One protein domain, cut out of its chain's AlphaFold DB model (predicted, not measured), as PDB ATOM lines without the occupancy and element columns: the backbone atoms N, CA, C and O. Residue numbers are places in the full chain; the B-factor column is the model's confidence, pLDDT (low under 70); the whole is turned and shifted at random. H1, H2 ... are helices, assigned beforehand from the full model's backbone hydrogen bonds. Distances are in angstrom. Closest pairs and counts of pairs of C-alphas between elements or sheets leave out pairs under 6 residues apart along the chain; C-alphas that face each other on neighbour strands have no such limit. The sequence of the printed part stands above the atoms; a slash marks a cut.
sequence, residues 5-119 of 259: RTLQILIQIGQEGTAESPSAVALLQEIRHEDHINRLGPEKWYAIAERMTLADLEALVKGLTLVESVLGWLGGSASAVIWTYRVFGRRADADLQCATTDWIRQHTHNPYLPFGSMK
ATOM      1  N   ARG A   5     -35.802  26.661  -3.413       97.06
ATOM      2  CA  ARG A   5     -35.245  27.996  -3.200       97.06
ATOM      3  C   ARG A   5     -34.514  28.470  -4.455       97.06
ATOM      4  O   ARG A   5     -34.825  29.554  -4.938       97.06
ATOM      5  N   THR A   6     -33.654  27.646  -5.046       97.38
ATOM      6  CA  THR A   6     -32.959  27.965  -6.301       97.38
ATOM      7  C   THR A   6     -33.938  28.223  -7.439       97.38
ATOM      8  O   THR A   6     -33.778  29.184  -8.189       97.38
ATOM      9  N   LEU A   7     -35.009  27.430  -7.544       97.69
ATOM     10  CA  LEU A   7     -36.044  27.664  -8.553       97.69
ATOM     11  C   LEU A   7     -36.744  29.021  -8.362       97.69
ATOM     12  O   LEU A   7     -36.943  29.746  -9.334       97.69
ATOM     13  N   GLN A   8     -37.088  29.386  -7.124       98.06
ATOM     14  CA  GLN A   8     -37.690  30.687  -6.812       98.06
ATOM     15  C   GLN A   8     -36.745  31.850  -7.121       98.06
ATOM     16  O   GLN A   8     -37.191  32.858  -7.660       98.06
ATOM     17  N   ILE A   9     -35.450  31.699  -6.832       98.19
ATOM     18  CA  ILE A   9     -34.434  32.707  -7.154       98.19
ATOM     19  C   ILE A   9     -34.360  32.934  -8.668       98.19
ATOM     20  O   ILE A   9     -34.386  34.077  -9.114       98.19
ATOM     21  N   LEU A  10     -34.330  31.862  -9.467       98.12
ATOM     22  CA  LEU A  10     -34.319  31.969 -10.928       98.12
ATOM     23  C   LEU A  10     -35.550  32.719 -11.455       98.12
ATOM     24  O   LEU A  10     -35.420  33.572 -12.329       98.12
ATOM     25  N   ILE A  11     -36.734  32.442 -10.903       98.25
ATOM     26  CA  ILE A  11     -37.969  33.157 -11.260       98.25
ATOM     27  C   ILE A  11     -37.855  34.641 -10.893       98.25
ATOM     28  O   ILE A  11     -38.158  35.489 -11.726       98.25
ATOM     29  N   GLN A  12     -37.383  34.970  -9.689       98.19
ATOM     30  CA  GLN A  12     -37.223  36.358  -9.241       98.19
ATOM     31  C   GLN A  12     -36.247  37.137 -10.131       98.19
ATOM     32  O   GLN A  12     -36.576  38.232 -10.577       98.19
ATOM     33  N   ILE A  13     -35.099  36.546 -10.483       97.88
ATOM     34  CA  ILE A  13     -34.151  37.139 -11.442       97.88
ATOM     35  C   ILE A  13     -34.849  37.421 -12.783       97.88
ATOM     36  O   ILE A  13     -34.653  38.471 -13.391       97.88
ATOM     37  N   GLY A  14     -35.693  36.501 -13.248       97.44
ATOM     38  CA  GLY A  14     -36.461  36.687 -14.475       97.44
ATOM     39  C   GLY A  14     -37.548  37.758 -14.408       97.44
ATOM     40  O   GLY A  14     -37.795  38.422 -15.413       97.44
ATOM     41  N   GLN A  15     -38.184  37.935 -13.247       97.56
ATOM     42  CA  GLN A  15     -39.191  38.976 -13.000       97.56
ATOM     43  C   GLN A  15     -38.570  40.377 -12.994       97.56
ATOM     44  O   GLN A  15     -39.188  41.313 -13.494       97.56
ATOM     45  N   GLU A  16     -37.345  40.512 -12.480       96.25
ATOM     46  CA  GLU A  16     -36.562  41.754 -12.552       96.25
ATOM     47  C   GLU A  16     -36.220  42.118 -14.007       96.25
ATOM     48  O   GLU A  16     -36.140  43.292 -14.362       96.25
ATOM     49  N   GLY A  17     -36.018  41.111 -14.866       92.38
ATOM     50  CA  GLY A  17     -35.773  41.293 -16.300       92.38
ATOM     51  C   GLY A  17     -34.411  41.909 -16.645       92.38
ATOM     52  O   GLY A  17     -34.131  42.128 -17.821       92.38
ATOM     53  N   THR A  18     -33.559  42.162 -15.652       93.25
ATOM     54  CA  THR A  18     -32.188  42.658 -15.800       93.25
ATOM     55  C   THR A  18     -31.293  42.075 -14.711       93.25
ATOM     56  O   THR A  18     -31.735  41.832 -13.591       93.25
ATOM     57  N   ALA A  19     -30.017  41.867 -15.031       91.12
ATOM     58  CA  ALA A  19     -29.007  41.448 -14.061       91.12
ATOM     59  C   ALA A  19     -28.372  42.621 -13.290       91.12
ATOM     60  O   ALA A  19     -27.554  42.393 -12.403       91.12
ATOM     61  N   GLU A  20     -28.720  43.864 -13.634       93.00
ATOM     62  CA  GLU A  20     -28.087  45.069 -13.082       93.00
ATOM     63  C   GLU A  20     -28.773  45.592 -11.813       93.00
ATOM     64  O   GLU A  20     -28.200  46.419 -11.100       93.00
ATOM     65  N   SER A  21     -29.994  45.134 -11.501       94.62
ATOM     66  CA  SER A  21     -30.695  45.607 -10.307       94.62
ATOM     67  C   SER A  21     -29.989  45.109  -9.033       94.62
ATOM     68  O   SER A  21     -29.507  43.974  -9.003       94.62
ATOM     69  N   PRO A  22     -29.931  45.905  -7.943       94.94
ATOM     70  CA  PRO A  22     -29.305  45.459  -6.692       94.94
ATOM     71  C   PRO A  22     -29.896  44.148  -6.151       94.94
ATOM     72  O   PRO A  22     -29.173  43.323  -5.593       94.94
ATOM     73  N   SER A  23     -31.202  43.950  -6.364       95.62
ATOM     74  CA  SER A  23     -31.936  42.719  -6.055       95.62
ATOM     75  C   SER A  23     -31.409  41.536  -6.878       95.62
ATOM     76  O   SER A  23     -30.962  40.537  -6.311       95.62
ATOM     77  N   ALA A  24     -31.353  41.679  -8.208       94.25
ATOM     78  CA  ALA A  24     -30.854  40.642  -9.105       94.25
ATOM     79  C   ALA A  24     -29.387  40.288  -8.827       94.25
ATOM     80  O   ALA A  24     -29.040  39.110  -8.795       94.25
ATOM     81  N   VAL A  25     -28.528  41.276  -8.553       95.75
ATOM     82  CA  VAL A  25     -27.113  41.042  -8.215       95.75
ATOM     83  C   VAL A  25     -26.973  40.200  -6.946       95.75
ATOM     84  O   VAL A  25     -26.180  39.257  -6.926       95.75
ATOM     85  N   ALA A  26     -27.744  40.500  -5.896       96.75
ATOM     86  CA  ALA A  26     -27.717  39.721  -4.658       96.75
ATOM     87  C   ALA A  26     -28.170  38.270  -4.892       96.75
ATOM     88  O   ALA A  26     -27.501  37.332  -4.454       96.75
ATOM     89  N   LEU A  27     -29.253  38.087  -5.650       97.75
ATOM     90  CA  LEU A  27     -29.787  36.776  -6.020       97.75
ATOM     91  C   LEU A  27     -28.799  35.960  -6.867       97.75
ATOM     92  O   LEU A  27     -28.590  34.777  -6.607       97.75
ATOM     93  N   LEU A  28     -28.136  36.590  -7.840       96.19
ATOM     94  CA  LEU A  28     -27.106  35.962  -8.672       96.19
ATOM     95  C   LEU A  28     -25.917  35.461  -7.840       96.19
ATOM     96  O   LEU A  28     -25.383  34.389  -8.128       96.19
ATOM     97  N   GLN A  29     -25.510  36.196  -6.799       96.31
ATOM     98  CA  GLN A  29     -24.453  35.740  -5.891       96.31
ATOM     99  C   GLN A  29     -24.875  34.522  -5.063       96.31
ATOM    100  O   GLN A  29     -24.039  33.647  -4.836       96.31
ATOM    101  N   GLU A  30     -26.146  34.440  -4.651       97.38
ATOM    102  CA  GLU A  30     -26.678  33.319  -3.858       97.38
ATOM    103  C   GLU A  30     -26.574  31.994  -4.624       97.38
ATOM    104  O   GLU A  30     -26.119  30.998  -4.068       97.38
ATOM    105  N   ILE A  31     -26.912  31.989  -5.916       97.44
ATOM    106  CA  ILE A  31     -26.931  30.762  -6.725       97.44
ATOM    107  C   ILE A  31     -25.650  30.521  -7.518       97.44
ATOM    108  O   ILE A  31     -25.576  29.526  -8.218       97.44
ATOM    109  N   ARG A  32     -24.612  31.361  -7.440       96.38
ATOM    110  CA  ARG A  32     -23.470  31.334  -8.384       96.38
ATOM    111  C   ARG A  32     -22.798  29.965  -8.606       96.38
ATOM    112  O   ARG A  32     -22.206  29.741  -9.658       96.38
ATOM    113  N   HIS A  33     -22.882  29.065  -7.626       95.62
ATOM    114  CA  HIS A  33     -22.277  27.730  -7.640       95.62
ATOM    115  C   HIS A  33     -23.189  26.613  -8.177       95.62
ATOM    116  O   HIS A  33     -22.770  25.461  -8.244       95.62
ATOM    117  N   GLU A  34     -24.407  26.941  -8.600       95.69
ATOM    118  CA  GLU A  34     -25.429  25.972  -9.007       95.69
ATOM    119  C   GLU A  34     -25.429  25.674 -10.526       95.69
ATOM    120  O   GLU A  34     -26.443  25.263 -11.091       95.69
ATOM    121  N   ASP A  35     -24.288  25.837 -11.213       93.88
ATOM    122  CA  ASP A  35     -24.166  25.712 -12.683       93.88
ATOM    123  C   ASP A  35     -24.669  24.365 -13.235       93.88
ATOM    124  O   ASP A  35     -25.208  24.276 -14.343       93.88
ATOM    125  N   HIS A  36     -24.538  23.311 -12.430       93.69
ATOM    126  CA  HIS A  36     -24.973  21.957 -12.738       93.69
ATOM    127  C   HIS A  36     -26.470  21.869 -13.082       93.69
ATOM    128  O   HIS A  36     -26.879  20.973 -13.831       93.69
ATOM    129  N   ILE A  37     -27.288  22.798 -12.577       94.75
ATOM    130  CA  ILE A  37     -28.726  22.877 -12.849       94.75
ATOM    131  C   ILE A  37     -28.985  23.133 -14.336       94.75
ATOM    132  O   ILE A  37     -29.884  22.514 -14.916       94.75
ATOM    133  N   ASN A  38     -28.158  23.957 -14.993       93.69
ATOM    134  CA  ASN A  38     -28.359  24.309 -16.400       93.69
ATOM    135  C   ASN A  38     -28.157  23.124 -17.363       93.69
ATOM    136  O   ASN A  38     -28.596  23.174 -18.507       93.69
ATOM    137  N   ARG A  39     -27.512  22.041 -16.906       90.81
ATOM    138  CA  ARG A  39     -27.230  20.834 -17.705       90.81
ATOM    139  C   ARG A  39     -28.162  19.666 -17.399       90.81
ATOM    140  O   ARG A  39     -27.947  18.554 -17.883       90.81
ATOM    141  N   LEU A  40     -29.177  19.877 -16.565       94.25
ATOM    142  CA  LEU A  40     -30.164  18.838 -16.305       94.25
ATOM    143  C   LEU A  40     -30.943  18.515 -17.586       94.25
ATOM    144  O   LEU A  40     -31.275  19.393 -18.378       94.25
ATOM    145  N   GLY A  41     -31.224  17.226 -17.782       92.75
ATOM    146  CA  GLY A  41     -31.905  16.739 -18.977       92.75
ATOM    147  C   GLY A  41     -33.372  17.186 -19.088       92.75
ATOM    148  O   GLY A  41     -33.972  17.629 -18.100       92.75
ATOM    149  N   PRO A  42     -33.976  17.003 -20.277       94.50
ATOM    150  CA  PRO A  42     -35.324  17.474 -20.592       94.50
ATOM    151  C   PRO A  42     -36.395  16.922 -19.646       94.50
ATOM    152  O   PRO A  42     -37.306  17.654 -19.281       94.50
ATOM    153  N   GLU A  43     -36.264  15.674 -19.186       96.00
ATOM    154  CA  GLU A  43     -37.228  15.046 -18.268       96.00
ATOM    155  C   GLU A  43     -37.453  15.871 -16.993       96.00
ATOM    156  O   GLU A  43     -38.589  16.077 -16.570       96.00
ATOM    157  N   LYS A  44     -36.372  16.397 -16.401       96.38
ATOM    158  CA  LYS A  44     -36.448  17.193 -15.169       96.38
ATOM    159  C   LYS A  44     -37.079  18.557 -15.426       96.38
ATOM    160  O   LYS A  44     -37.947  18.982 -14.668       96.38
ATOM    161  N   TRP A  45     -36.655  19.230 -16.493       97.19
ATOM    162  CA  TRP A  45     -37.151  20.564 -16.816       97.19
ATOM    163  C   TRP A  45     -38.597  20.566 -17.294       97.19
ATOM    164  O   TRP A  45     -39.340  21.465 -16.914       97.19
ATOM    165  N   TYR A  46     -39.029  19.555 -18.050       97.44
ATOM    166  CA  TYR A  46     -40.432  19.407 -18.437       97.44
ATOM    167  C   TYR A  46     -41.323  19.203 -17.213       97.44
ATOM    168  O   TYR A  46     -42.290  19.943 -17.050       97.44
ATOM    169  N   ALA A  47     -40.949  18.302 -16.298       96.75
ATOM    170  CA  ALA A  47     -41.724  18.053 -15.084       96.75
ATOM    171  C   ALA A  47     -41.905  19.307 -14.206       96.75
ATOM    172  O   ALA A  47     -42.949  19.468 -13.573       96.75
ATOM    173  N   ILE A  48     -40.901  20.191 -14.165       97.31
ATOM    174  CA  ILE A  48     -40.974  21.474 -13.454       97.31
ATOM    175  C   ILE A  48     -41.844  22.466 -14.233       97.31
ATOM    176  O   ILE A  48     -42.843  22.951 -13.707       97.31
ATOM    177  N   ALA A  49     -41.499  22.735 -15.493       97.50
ATOM    178  CA  ALA A  49     -42.125  23.772 -16.309       97.50
ATOM    179  C   ALA A  49     -43.621  23.526 -16.572       97.50
ATOM    180  O   ALA A  49     -44.404  24.474 -16.653       97.50
ATOM    181  N   GLU A  50     -44.048  22.266 -16.680       97.19
ATOM    182  CA  GLU A  50     -45.455  21.910 -16.900       97.19
ATOM    183  C   GLU A  50     -46.361  22.257 -15.711       97.19
ATOM    184  O   GLU A  50     -47.561  22.443 -15.895       97.19
ATOM    185  N   ARG A  51     -45.802  22.400 -14.504       96.81
ATOM    186  CA  ARG A  51     -46.557  22.710 -13.276       96.81
ATOM    187  C   ARG A  51     -46.628  24.201 -12.953       96.81
ATOM    188  O   ARG A  51     -47.332  24.585 -12.026       96.81
ATOM    189  N   MET A  52     -45.883  25.033 -13.675       97.50
ATOM    190  CA  MET A  52     -45.775  26.467 -13.397       97.50
ATOM    191  C   MET A  52     -46.907  27.250 -14.055       97.50
ATOM    192  O   MET A  52     -47.475  26.815 -15.060       97.50
ATOM    193  N   THR A  53     -47.217  28.436 -13.536       98.19
ATOM    194  CA  THR A  53     -48.057  29.399 -14.264       98.19
ATOM    195  C   THR A  53     -47.320  29.868 -15.526       98.19
ATOM    196  O   THR A  53     -46.109  29.683 -15.651       98.19
ATOM    197  N   LEU A  54     -48.038  30.447 -16.494       98.19
ATOM    198  CA  LEU A  54     -47.389  30.947 -17.711       98.19
ATOM    199  C   LEU A  54     -46.402  32.085 -17.394       98.19
ATOM    200  O   LEU A  54     -45.299  32.085 -17.929       98.19
ATOM    201  N   ALA A  55     -46.773  32.982 -16.474       98.31
ATOM    202  CA  ALA A  55     -45.934  34.095 -16.034       98.31
ATOM    203  C   ALA A  55     -44.664  33.620 -15.304       98.31
ATOM    204  O   ALA A  55     -43.567  34.075 -15.617       98.31
ATOM    205  N   ASP A  56     -44.784  32.656 -14.381       98.50
ATOM    206  CA  ASP A  56     -43.610  32.106 -13.687       98.50
ATOM    207  C   ASP A  56     -42.696  31.335 -14.639       98.50
ATOM    208  O   ASP A  56     -41.480  31.331 -14.467       98.50
ATOM    209  N   LEU A  57     -43.268  30.675 -15.650       98.56
ATOM    210  CA  LEU A  57     -42.495  29.969 -16.662       98.56
ATOM    211  C   LEU A  57     -41.732  30.943 -17.570       98.56
ATOM    212  O   LEU A  57     -40.561  30.706 -17.850       98.56
ATOM    213  N   GLU A  58     -42.355  32.043 -17.999       98.62
ATOM    214  CA  GLU A  58     -41.671  33.115 -18.733       98.62
ATOM    215  C   GLU A  58     -40.511  33.691 -17.913       98.62
ATOM    216  O   GLU A  58     -39.381  33.785 -18.398       98.62
ATOM    217  N   ALA A  59     -40.768  34.013 -16.644       98.56
ATOM    218  CA  ALA A  59     -39.751  34.496 -15.723       98.56
ATOM    219  C   ALA A  59     -38.630  33.461 -15.534       98.56
ATOM    220  O   ALA A  59     -37.459  33.805 -15.631       98.56
ATOM    221  N   LEU A  60     -38.944  32.175 -15.370       98.56
ATOM    222  CA  LEU A  60     -37.927  31.126 -15.287       98.56
ATOM    223  C   LEU A  60     -37.035  31.088 -16.538       98.56
ATOM    224  O   LEU A  60     -35.815  30.990 -16.415       98.56
ATOM    225  N   VAL A  61     -37.617  31.177 -17.738       98.44
ATOM    226  CA  VAL A  61     -36.866  31.217 -19.005       98.44
ATOM    227  C   VAL A  61     -35.932  32.432 -19.043       98.44
ATOM    228  O   VAL A  61     -34.753  32.298 -19.390       98.44
ATOM    229  N   LYS A  62     -36.429  33.607 -18.643       98.50
ATOM    230  CA  LYS A  62     -35.643  34.847 -18.577       98.50
ATOM    231  C   LYS A  62     -34.506  34.750 -17.560       98.50
ATOM    232  O   LYS A  62     -33.357  35.042 -17.886       98.50
ATOM    233  N   GLY A  63     -34.803  34.255 -16.362       98.06
ATOM    234  CA  GLY A  63     -33.834  34.052 -15.290       98.06
ATOM    235  C   GLY A  63     -32.718  33.092 -15.686       98.06
ATOM    236  O   GLY A  63     -31.548  33.432 -15.546       98.06
ATOM    237  N   LEU A  64     -33.067  31.938 -16.269       97.88
ATOM    238  CA  LEU A  64     -32.101  30.967 -16.798       97.88
ATOM    239  C   LEU A  64     -31.202  31.567 -17.894       97.88
ATOM    240  O   LEU A  64     -30.013  31.259 -17.963       97.88
ATOM    241  N   THR A  65     -31.745  32.454 -18.728       97.62
ATOM    242  CA  THR A  65     -30.968  33.150 -19.764       97.62
ATOM    243  C   THR A  65     -29.957  34.121 -19.146       97.62
ATOM    244  O   THR A  65     -28.794  34.134 -19.555       97.62
ATOM    245  N   LEU A  66     -30.368  34.895 -18.133       97.38
ATOM    246  CA  LEU A  66     -29.489  35.848 -17.447       97.38
ATOM    247  C   LEU A  66     -28.375  35.146 -16.676       97.38
ATOM    248  O   LEU A  66     -27.225  35.558 -16.795       97.38
ATOM    249  N   VAL A  67     -28.672  34.075 -15.933       96.88
ATOM    250  CA  VAL A  67     -27.624  33.321 -15.219       96.88
ATOM    251  C   VAL A  67     -26.618  32.706 -16.190       96.88
ATOM    252  O   VAL A  67     -25.419  32.737 -15.928       96.88
ATOM    253  N   GLU A  68     -27.069  32.202 -17.341       95.88
ATOM    254  CA  GLU A  68     -26.172  31.669 -18.366       95.88
ATOM    255  C   GLU A  68     -25.243  32.750 -18.930       95.88
ATOM    256  O   GLU A  68     -24.046  32.509 -19.078       95.88
ATOM    257  N   SER A  69     -25.773  33.947 -19.174       95.06
ATOM    258  CA  SER A  69     -25.016  35.085 -19.701       95.06
ATOM    259  C   SER A  69     -24.036  35.681 -18.682       95.06
ATOM    260  O   SER A  69     -22.868  35.902 -18.993       95.06
ATOM    261  N   VAL A  70     -24.490  35.898 -17.446       96.06
ATOM    262  CA  VAL A  70     -23.753  36.654 -16.419       96.06
ATOM    263  C   VAL A  70     -22.823  35.768 -15.600       96.06
ATOM    264  O   VAL A  70     -21.686  36.148 -15.330       96.06
ATOM    265  N   LEU A  71     -23.291  34.587 -15.192       96.06
ATOM    266  CA  LEU A  71     -22.516  33.659 -14.359       96.06
ATOM    267  C   LEU A  71     -21.741  32.636 -15.192       96.06
ATOM    268  O   LEU A  71     -20.996  31.831 -14.635       96.06
ATOM    269  N   GLY A  72     -21.921  32.630 -16.516       94.25
ATOM    270  CA  GLY A  72     -21.272  31.665 -17.395       94.25
ATOM    271  C   GLY A  72     -21.734  30.232 -17.137       94.25
ATOM    272  O   GLY A  72     -20.938  29.299 -17.249       94.25
ATOM    273  N   TRP A  73     -23.005  30.026 -16.776       93.88
ATOM    274  CA  TRP A  73     -23.587  28.685 -16.665       93.88
ATOM    275  C   TRP A  73     -23.693  28.038 -18.048       93.88
ATOM    276  O   TRP A  73     -24.754  28.020 -18.659       93.88
ATOM    277  N   LEU A  74     -22.592  27.509 -18.583       86.75
ATOM    278  CA  LEU A  74     -22.546  26.998 -19.953       86.75
ATOM    279  C   LEU A  74     -23.397  25.727 -20.107       86.75
ATOM    280  O   LEU A  74     -23.016  24.653 -19.619       86.75
ATOM    281  N   GLY A  75     -24.519  25.848 -20.824       83.69
ATOM    282  CA  GLY A  75     -25.408  24.737 -21.189       83.69
ATOM    283  C   GLY A  75     -25.279  24.281 -22.649       83.69
ATOM    284  O   GLY A  75     -25.543  23.119 -22.962       83.69
ATOM    285  N   GLY A  76     -24.847  25.165 -23.558       88.81
ATOM    286  CA  GLY A  76     -24.727  24.854 -24.987       88.81
ATOM    287  C   GLY A  76     -26.055  24.367 -25.581       88.81
ATOM    288  O   GLY A  76     -27.102  24.964 -25.331       88.81
ATOM    289  N   SER A  77     -26.025  23.258 -26.326       87.50
ATOM    290  CA  SER A  77     -27.218  22.609 -26.902       87.50
ATOM    291  C   SER A  77     -28.123  21.918 -25.876       87.50
ATOM    292  O   SER A  77     -29.213  21.471 -26.232       87.50
ATOM    293  N   ALA A  78     -27.684  21.815 -24.621       90.19
ATOM    294  CA  ALA A  78     -28.417  21.180 -23.532       90.19
ATOM    295  C   ALA A  78     -28.869  22.173 -22.447       90.19
ATOM    296  O   ALA A  78     -29.294  21.730 -21.382       90.19
ATOM    297  N   SER A  79     -28.787  23.484 -22.716       95.19
ATOM    298  CA  SER A  79     -29.209  24.541 -21.789       95.19
ATOM    299  C   SER A  79     -30.656  24.355 -21.328       95.19
ATOM    300  O   SER A  79     -31.552  24.063 -22.126       95.19
ATOM    301  N   ALA A  80     -30.889  24.585 -20.036       97.06
ATOM    302  CA  ALA A  80     -32.206  24.565 -19.420       97.06
ATOM    303  C   ALA A  80     -33.192  25.499 -20.121       97.06
ATOM    304  O   ALA A  80     -34.371  25.157 -20.228       97.06
ATOM    305  N   VAL A  81     -32.705  26.634 -20.640       97.12
ATOM    306  CA  VAL A  81     -33.509  27.607 -21.390       97.12
ATOM    307  C   VAL A  81     -34.203  26.932 -22.573       97.12
ATOM    308  O   VAL A  81     -35.373  27.196 -22.811       97.12
ATOM    309  N   ILE A  82     -33.541  26.009 -23.282       95.69
ATOM    310  CA  ILE A  82     -34.127  25.306 -24.439       95.69
ATOM    311  C   ILE A  82     -35.335  24.475 -23.999       95.69
ATOM    312  O   ILE A  82     -36.382  24.475 -24.650       95.69
ATOM    313  N   TRP A  83     -35.203  23.744 -22.893       96.75
ATOM    314  CA  TRP A  83     -36.246  22.841 -22.415       96.75
ATOM    315  C   TRP A  83     -37.436  23.614 -21.847       96.75
ATOM    316  O   TRP A  83     -38.578  23.321 -22.207       96.75
ATOM    317  N   THR A  84     -37.184  24.623 -21.012       97.94
ATOM    318  CA  THR A  84     -38.237  25.458 -20.420       97.94
ATOM    319  C   THR A  84     -38.933  26.311 -21.480       97.94
ATOM    320  O   THR A  84     -40.164  26.344 -21.513       97.94
ATOM    321  N   TYR A  85     -38.187  26.876 -22.435       97.44
ATOM    322  CA  TYR A  85     -38.747  27.636 -23.553       97.44
ATOM    323  C   TYR A  85     -39.644  26.782 -24.460       97.44
ATOM    324  O   TYR A  85     -40.686  27.244 -24.919       97.44
ATOM    325  N   ARG A  86     -39.311  25.505 -24.684       95.44
ATOM    326  CA  ARG A  86     -40.191  24.590 -25.436       95.44
ATOM    327  C   ARG A  86     -41.529  24.358 -24.749       95.44
ATOM    328  O   ARG A  86     -42.524  24.173 -25.444       95.44
ATOM    329  N   VAL A  87     -41.570  24.299 -23.419       97.62
ATOM    330  CA  VAL A  87     -42.839  24.188 -22.676       97.62
ATOM    331  C   VAL A  87     -43.595  25.511 -22.736       97.62
ATOM    332  O   VAL A  87     -44.797  25.513 -22.991       97.62
ATOM    333  N   PHE A  88     -42.880  26.624 -22.571       97.88
ATOM    334  CA  PHE A  88     -43.427  27.971 -22.666       97.88
ATOM    335  C   PHE A  88     -44.095  28.219 -24.021       97.88
ATOM    336  O   PHE A  88     -45.278  28.538 -24.065       97.88
ATOM    337  N   GLY A  89     -43.394  27.960 -25.127       94.81
ATOM    338  CA  GLY A  89     -43.908  28.170 -26.482       94.81
ATOM    339  C   GLY A  89     -45.101  27.287 -26.861       94.81
ATOM    340  O   GLY A  89     -45.821  27.617 -27.791       94.81
ATOM    341  N   ARG A  90     -45.360  26.180 -26.145       95.50
ATOM    342  CA  ARG A  90     -46.599  25.395 -26.326       95.50
ATOM    343  C   ARG A  90     -47.817  26.028 -25.650       95.50
ATOM    344  O   ARG A  90     -48.939  25.638 -25.955       95.50
ATOM    345  N   ARG A  91     -47.593  26.914 -24.676       96.94
ATOM    346  CA  ARG A  91     -48.623  27.488 -23.798       96.94
ATOM    347  C   ARG A  91     -48.862  28.973 -24.059       96.94
ATOM    348  O   ARG A  91     -49.966  29.441 -23.808       96.94
ATOM    349  N   ALA A  92     -47.831  29.693 -24.491       95.94
ATOM    350  CA  ALA A  92     -47.894  31.104 -24.836       95.94
ATOM    351  C   ALA A  92     -48.624  31.315 -26.168       95.94
ATOM    352  O   ALA A  92     -48.552  30.472 -27.065       95.94
ATOM    353  N   ASP A  93     -49.297  32.456 -26.301       95.81
ATOM    354  CA  ASP A  93     -49.709  32.950 -27.612       95.81
ATOM    355  C   ASP A  93     -48.492  33.411 -28.439       95.81
ATOM    356  O   ASP A  93     -47.361  33.500 -27.948       95.81
ATOM    357  N   ALA A  94     -48.728  33.670 -29.726       89.19
ATOM    358  CA  ALA A  94     -47.669  33.995 -30.675       89.19
ATOM    359  C   ALA A  94     -46.934  35.303 -30.335       89.19
ATOM    360  O   ALA A  94     -45.718  35.373 -30.520       89.19
ATOM    361  N   ASP A  95     -47.643  36.309 -29.818       92.50
ATOM    362  CA  ASP A  95     -47.074  37.628 -29.530       92.50
ATOM    363  C   ASP A  95     -46.147  37.554 -28.315       92.50
ATOM    364  O   ASP A  95     -45.000  38.006 -28.370       92.50
ATOM    365  N   LEU A  96     -46.596  36.894 -27.244       95.00
ATOM    366  CA  LEU A  96     -45.799  36.676 -26.043       95.00
ATOM    367  C   LEU A  96     -44.582  35.783 -26.325       95.00
ATOM    368  O   LEU A  96     -43.476  36.044 -25.835       95.00
ATOM    369  N   GLN A  97     -44.758  34.745 -27.148       94.00
ATOM    370  CA  GLN A  97     -43.659  33.883 -27.570       94.00
ATOM    371  C   GLN A  97     -42.618  34.656 -28.395       94.00
ATOM    372  O   GLN A  97     -41.413  34.493 -28.176       94.00
ATOM    373  N   CYS A  98     -43.065  35.517 -29.313       91.44
ATOM    374  CA  CYS A  98     -42.198  36.370 -30.123       91.44
ATOM    375  C   CYS A  98     -41.402  37.345 -29.244       91.44
ATOM    376  O   CYS A  98     -40.171  37.331 -29.273       91.44
ATOM    377  N   ALA A  99     -42.085  38.088 -28.367       94.69
ATOM    378  CA  ALA A  99     -41.455  39.038 -27.451       94.69
ATOM    379  C   ALA A  99     -40.403  38.368 -26.548       94.69
ATOM    380  O   ALA A  99     -39.300  38.884 -26.364       94.69
ATOM    381  N   THR A 100     -40.711  37.177 -26.029       95.94
ATOM    382  CA  THR A 100     -39.773  36.409 -25.198       95.94
ATOM    383  C   THR A 100     -38.588  35.884 -26.013       95.94
ATOM    384  O   THR A 100     -37.460  35.899 -25.523       95.94
ATOM    385  N   THR A 101     -38.803  35.461 -27.265       94.56
ATOM    386  CA  THR A 101     -37.720  35.047 -28.179       94.56
ATOM    387  C   THR A 101     -36.724  36.177 -28.395       94.56
ATOM    388  O   THR A 101     -35.516  35.971 -28.262       94.56
ATOM    389  N   ASP A 102     -37.226  37.368 -28.717       92.94
ATOM    390  CA  ASP A 102     -36.393  38.535 -28.988       92.94
ATOM    391  C   ASP A 102     -35.627  38.961 -27.739       92.94
ATOM    392  O   ASP A 102     -34.424  39.224 -27.813       92.94
ATOM    393  N   TRP A 103     -36.286  38.924 -26.579       96.06
ATOM    394  CA  TRP A 103     -35.638  39.185 -25.303       96.06
ATOM    395  C   TRP A 103     -34.493  38.195 -25.039       96.06
ATOM    396  O   TRP A 103     -33.381  38.631 -24.750       96.06
ATOM    397  N   ILE A 104     -34.700  36.880 -25.210       95.19
ATOM    398  CA  ILE A 104     -33.646  35.871 -24.971       95.19
ATOM    399  C   ILE A 104     -32.422  36.157 -25.844       95.19
ATOM    400  O   ILE A 104     -31.290  36.102 -25.367       95.19
ATOM    401  N   ARG A 105     -32.642  36.500 -27.115       91.31
ATOM    402  CA  ARG A 105     -31.563  36.756 -28.081       91.31
ATOM    403  C   ARG A 105     -30.754  38.010 -27.768       91.31
ATOM    404  O   ARG A 105     -29.575  38.049 -28.100       91.31
ATOM    405  N   GLN A 106     -31.360  39.006 -27.130       93.06
ATOM    406  CA  GLN A 106     -30.662  40.211 -26.675       93.06
ATOM    407  C   GLN A 106     -29.822  39.963 -25.412       93.06
ATOM    408  O   GLN A 106     -28.866  40.692 -25.172       93.06
ATOM    409  N   HIS A 107     -30.145  38.924 -24.635       95.50
ATOM    410  CA  HIS A 107     -29.553  38.670 -23.316       95.50
ATOM    411  C   HIS A 107     -28.656  37.427 -23.263       95.50
ATOM    412  O   HIS A 107     -28.257  37.013 -22.177       95.50
ATOM    413  N   THR A 108     -28.310  36.819 -24.403       93.00
ATOM    414  CA  THR A 108     -27.460  35.622 -24.439       93.00
ATOM    415  C   THR A 108     -26.381  35.671 -25.514       93.00
ATOM    416  O   THR A 108     -26.541  36.265 -26.579       93.00
ATOM    417  N   HIS A 109     -25.278  34.976 -25.246       90.19
ATOM    418  CA  HIS A 109     -24.235  34.666 -26.225       90.19
ATOM    419  C   HIS A 109     -24.255  33.190 -26.648       90.19
ATOM    420  O   HIS A 109     -23.434  32.773 -27.463       90.19
ATOM    421  N   ASN A 110     -25.182  32.385 -26.110       90.62
ATOM    422  CA  ASN A 110     -25.322  30.984 -26.483       90.62
ATOM    423  C   ASN A 110     -26.047  30.872 -27.847       90.62
ATOM    424  O   ASN A 110     -27.245  31.151 -27.924       90.62
ATOM    425  N   PRO A 111     -25.370  30.400 -28.917       87.69
ATOM    426  CA  PRO A 111     -25.943  30.346 -30.264       87.69
ATOM    427  C   PRO A 111     -27.080  29.326 -30.410       87.69
ATOM    428  O   PRO A 111     -27.794  29.347 -31.411       87.69
ATOM    429  N   TYR A 112     -27.244  28.426 -29.439       89.56
ATOM    430  CA  TYR A 112     -28.314  27.439 -29.427       89.56
ATOM    431  C   TYR A 112     -29.630  28.016 -28.896       89.56
ATOM    432  O   TYR A 112     -30.681  27.441 -29.164       89.56
ATOM    433  N   LEU A 113     -29.627  29.126 -28.152       91.56
ATOM    434  CA  LEU A 113     -30.856  29.638 -27.547       91.56
ATOM    435  C   LEU A 113     -31.729  30.416 -28.547       91.56
ATOM    436  O   LEU A 113     -31.201  31.132 -29.402       91.56
ATOM    437  N   PRO A 114     -33.069  30.299 -28.452       92.31
ATOM    438  CA  PRO A 114     -33.815  29.419 -27.541       92.31
ATOM    439  C   PRO A 114     -34.159  28.025 -28.122       92.31
ATOM    440  O   PRO A 114     -34.770  27.204 -27.443       92.31
ATOM    441  N   PHE A 115     -33.804  27.728 -29.377       89.19
ATOM    442  CA  PHE A 115     -34.376  26.588 -30.116       89.19
ATOM    443  C   PHE A 115     -33.603  25.256 -29.993       89.19
ATOM    444  O   PHE A 115     -34.167  24.166 -30.160       89.19
ATOM    445  N   GLY A 116     -32.321  25.323 -29.651       83.19
ATOM    446  CA  GLY A 116     -31.443  24.188 -29.381       83.19
ATOM    447  C   GLY A 116     -30.692  23.619 -30.584       83.19
ATOM    448  O   GLY A 116     -30.027  22.595 -30.435       83.19
ATOM    449  N   SER A 117     -30.747  24.244 -31.766       78.50
ATOM    450  CA  SER A 117     -29.920  23.852 -32.917       78.50
ATOM    451  C   SER A 117     -28.740  24.815 -33.098       78.50
ATOM    452  O   SER A 117     -28.877  26.021 -32.955       78.50
ATOM    453  N   MET A 118     -27.555  24.282 -33.435       61.03
ATOM    454  CA  MET A 118     -26.285  25.041 -33.554       61.03
ATOM    455  C   MET A 118     -26.326  26.169 -34.599       61.03
ATOM    456  O   MET A 118     -25.433  27.008 -34.681       61.03
ATOM    457  N   LYS A 119     -27.353  26.148 -35.443       57.47
ATOM    458  CA  LYS A 119     -27.615  27.097 -36.510       57.47
ATOM    459  C   LYS A 119     -29.120  27.261 -36.540       57.47
ATOM    460  O   LYS A 119     -29.778  26.475 -37.209       57.47
TER     461      LYS A 119
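This is residues 5 to 119 of the 259 residues of an uncharacterized protein of Candidatus Bathyarchaeota archaeon (UniProt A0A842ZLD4). The longest helix, H5, runs through the middle, with H6 and H7 making a triangle with it as a three-helix up-and-down bundle, while the helical hairpin H1-H2 packs through H1 across the other side of H5. Two short helices, H3 and H4, pack on H6. The printed part has 115 residues with seven named helices, H1 to H7 in chain order, and no named strand: all helix. It is compact and rounded, with a radius of gyration of the C-alphas of 12.6 A and spans of 33 by 27 by 26 A.

H1, residues 5 to 16, starts at C-alpha 5 (-35.245, 27.996, -3.200) and is 16.7 A long. H2 is residues 22 to 31, H3 35 to 39 and H4 42 to 49. H5, residues 54 to 70, spans 24.3 A from C-alpha 54 (-47.389, 30.947, -17.711). H6, residues 80 to 91, spans 17.2 A; H7, residues 94 to 106, spans 18.5 A and ends at C-alpha 106 (-30.662, 40.211, -26.675).

Closest pairs here are C-alphas. H5 and H6, a hairpin, touch at Val 61 and Val 81, 5.5 A, at a shallow tilt of 24 degrees. Residues 58 to 65 of H5 touch residues 100 to 104 of H7, closest at Thr 65 and Ile 104, 6.5 A. H6 and H7 are close but not clearly touching. H1 touches H5 at Gly 14 and Gly 63, 3.8 A, about perpendicular at 89 degrees. H2 touches H1 at Ala 24 and Ile 13, 5.3 A. H4 touches H6 at Pro 42 and Trp 83, 5.7 A; H3 touches residues 80 to 81 of H6, closest at Asn 38 and Ala 80, 4.9 A. Every O i to N i+4 pair is within hydrogen-bond range in H1, H2, H4, H5 and H7; H6 has 6 of 8, and H3 has 0 of 1 but 2 of 2 O i to N i+3 pairs.

The C-alphas farthest apart, Pro 22 and Lys 119, are 35.1 A apart. The printed part has no cut and no long link; residues 107 to 119 hold no named element. Residues 118 to 119 have pLDDT under 70.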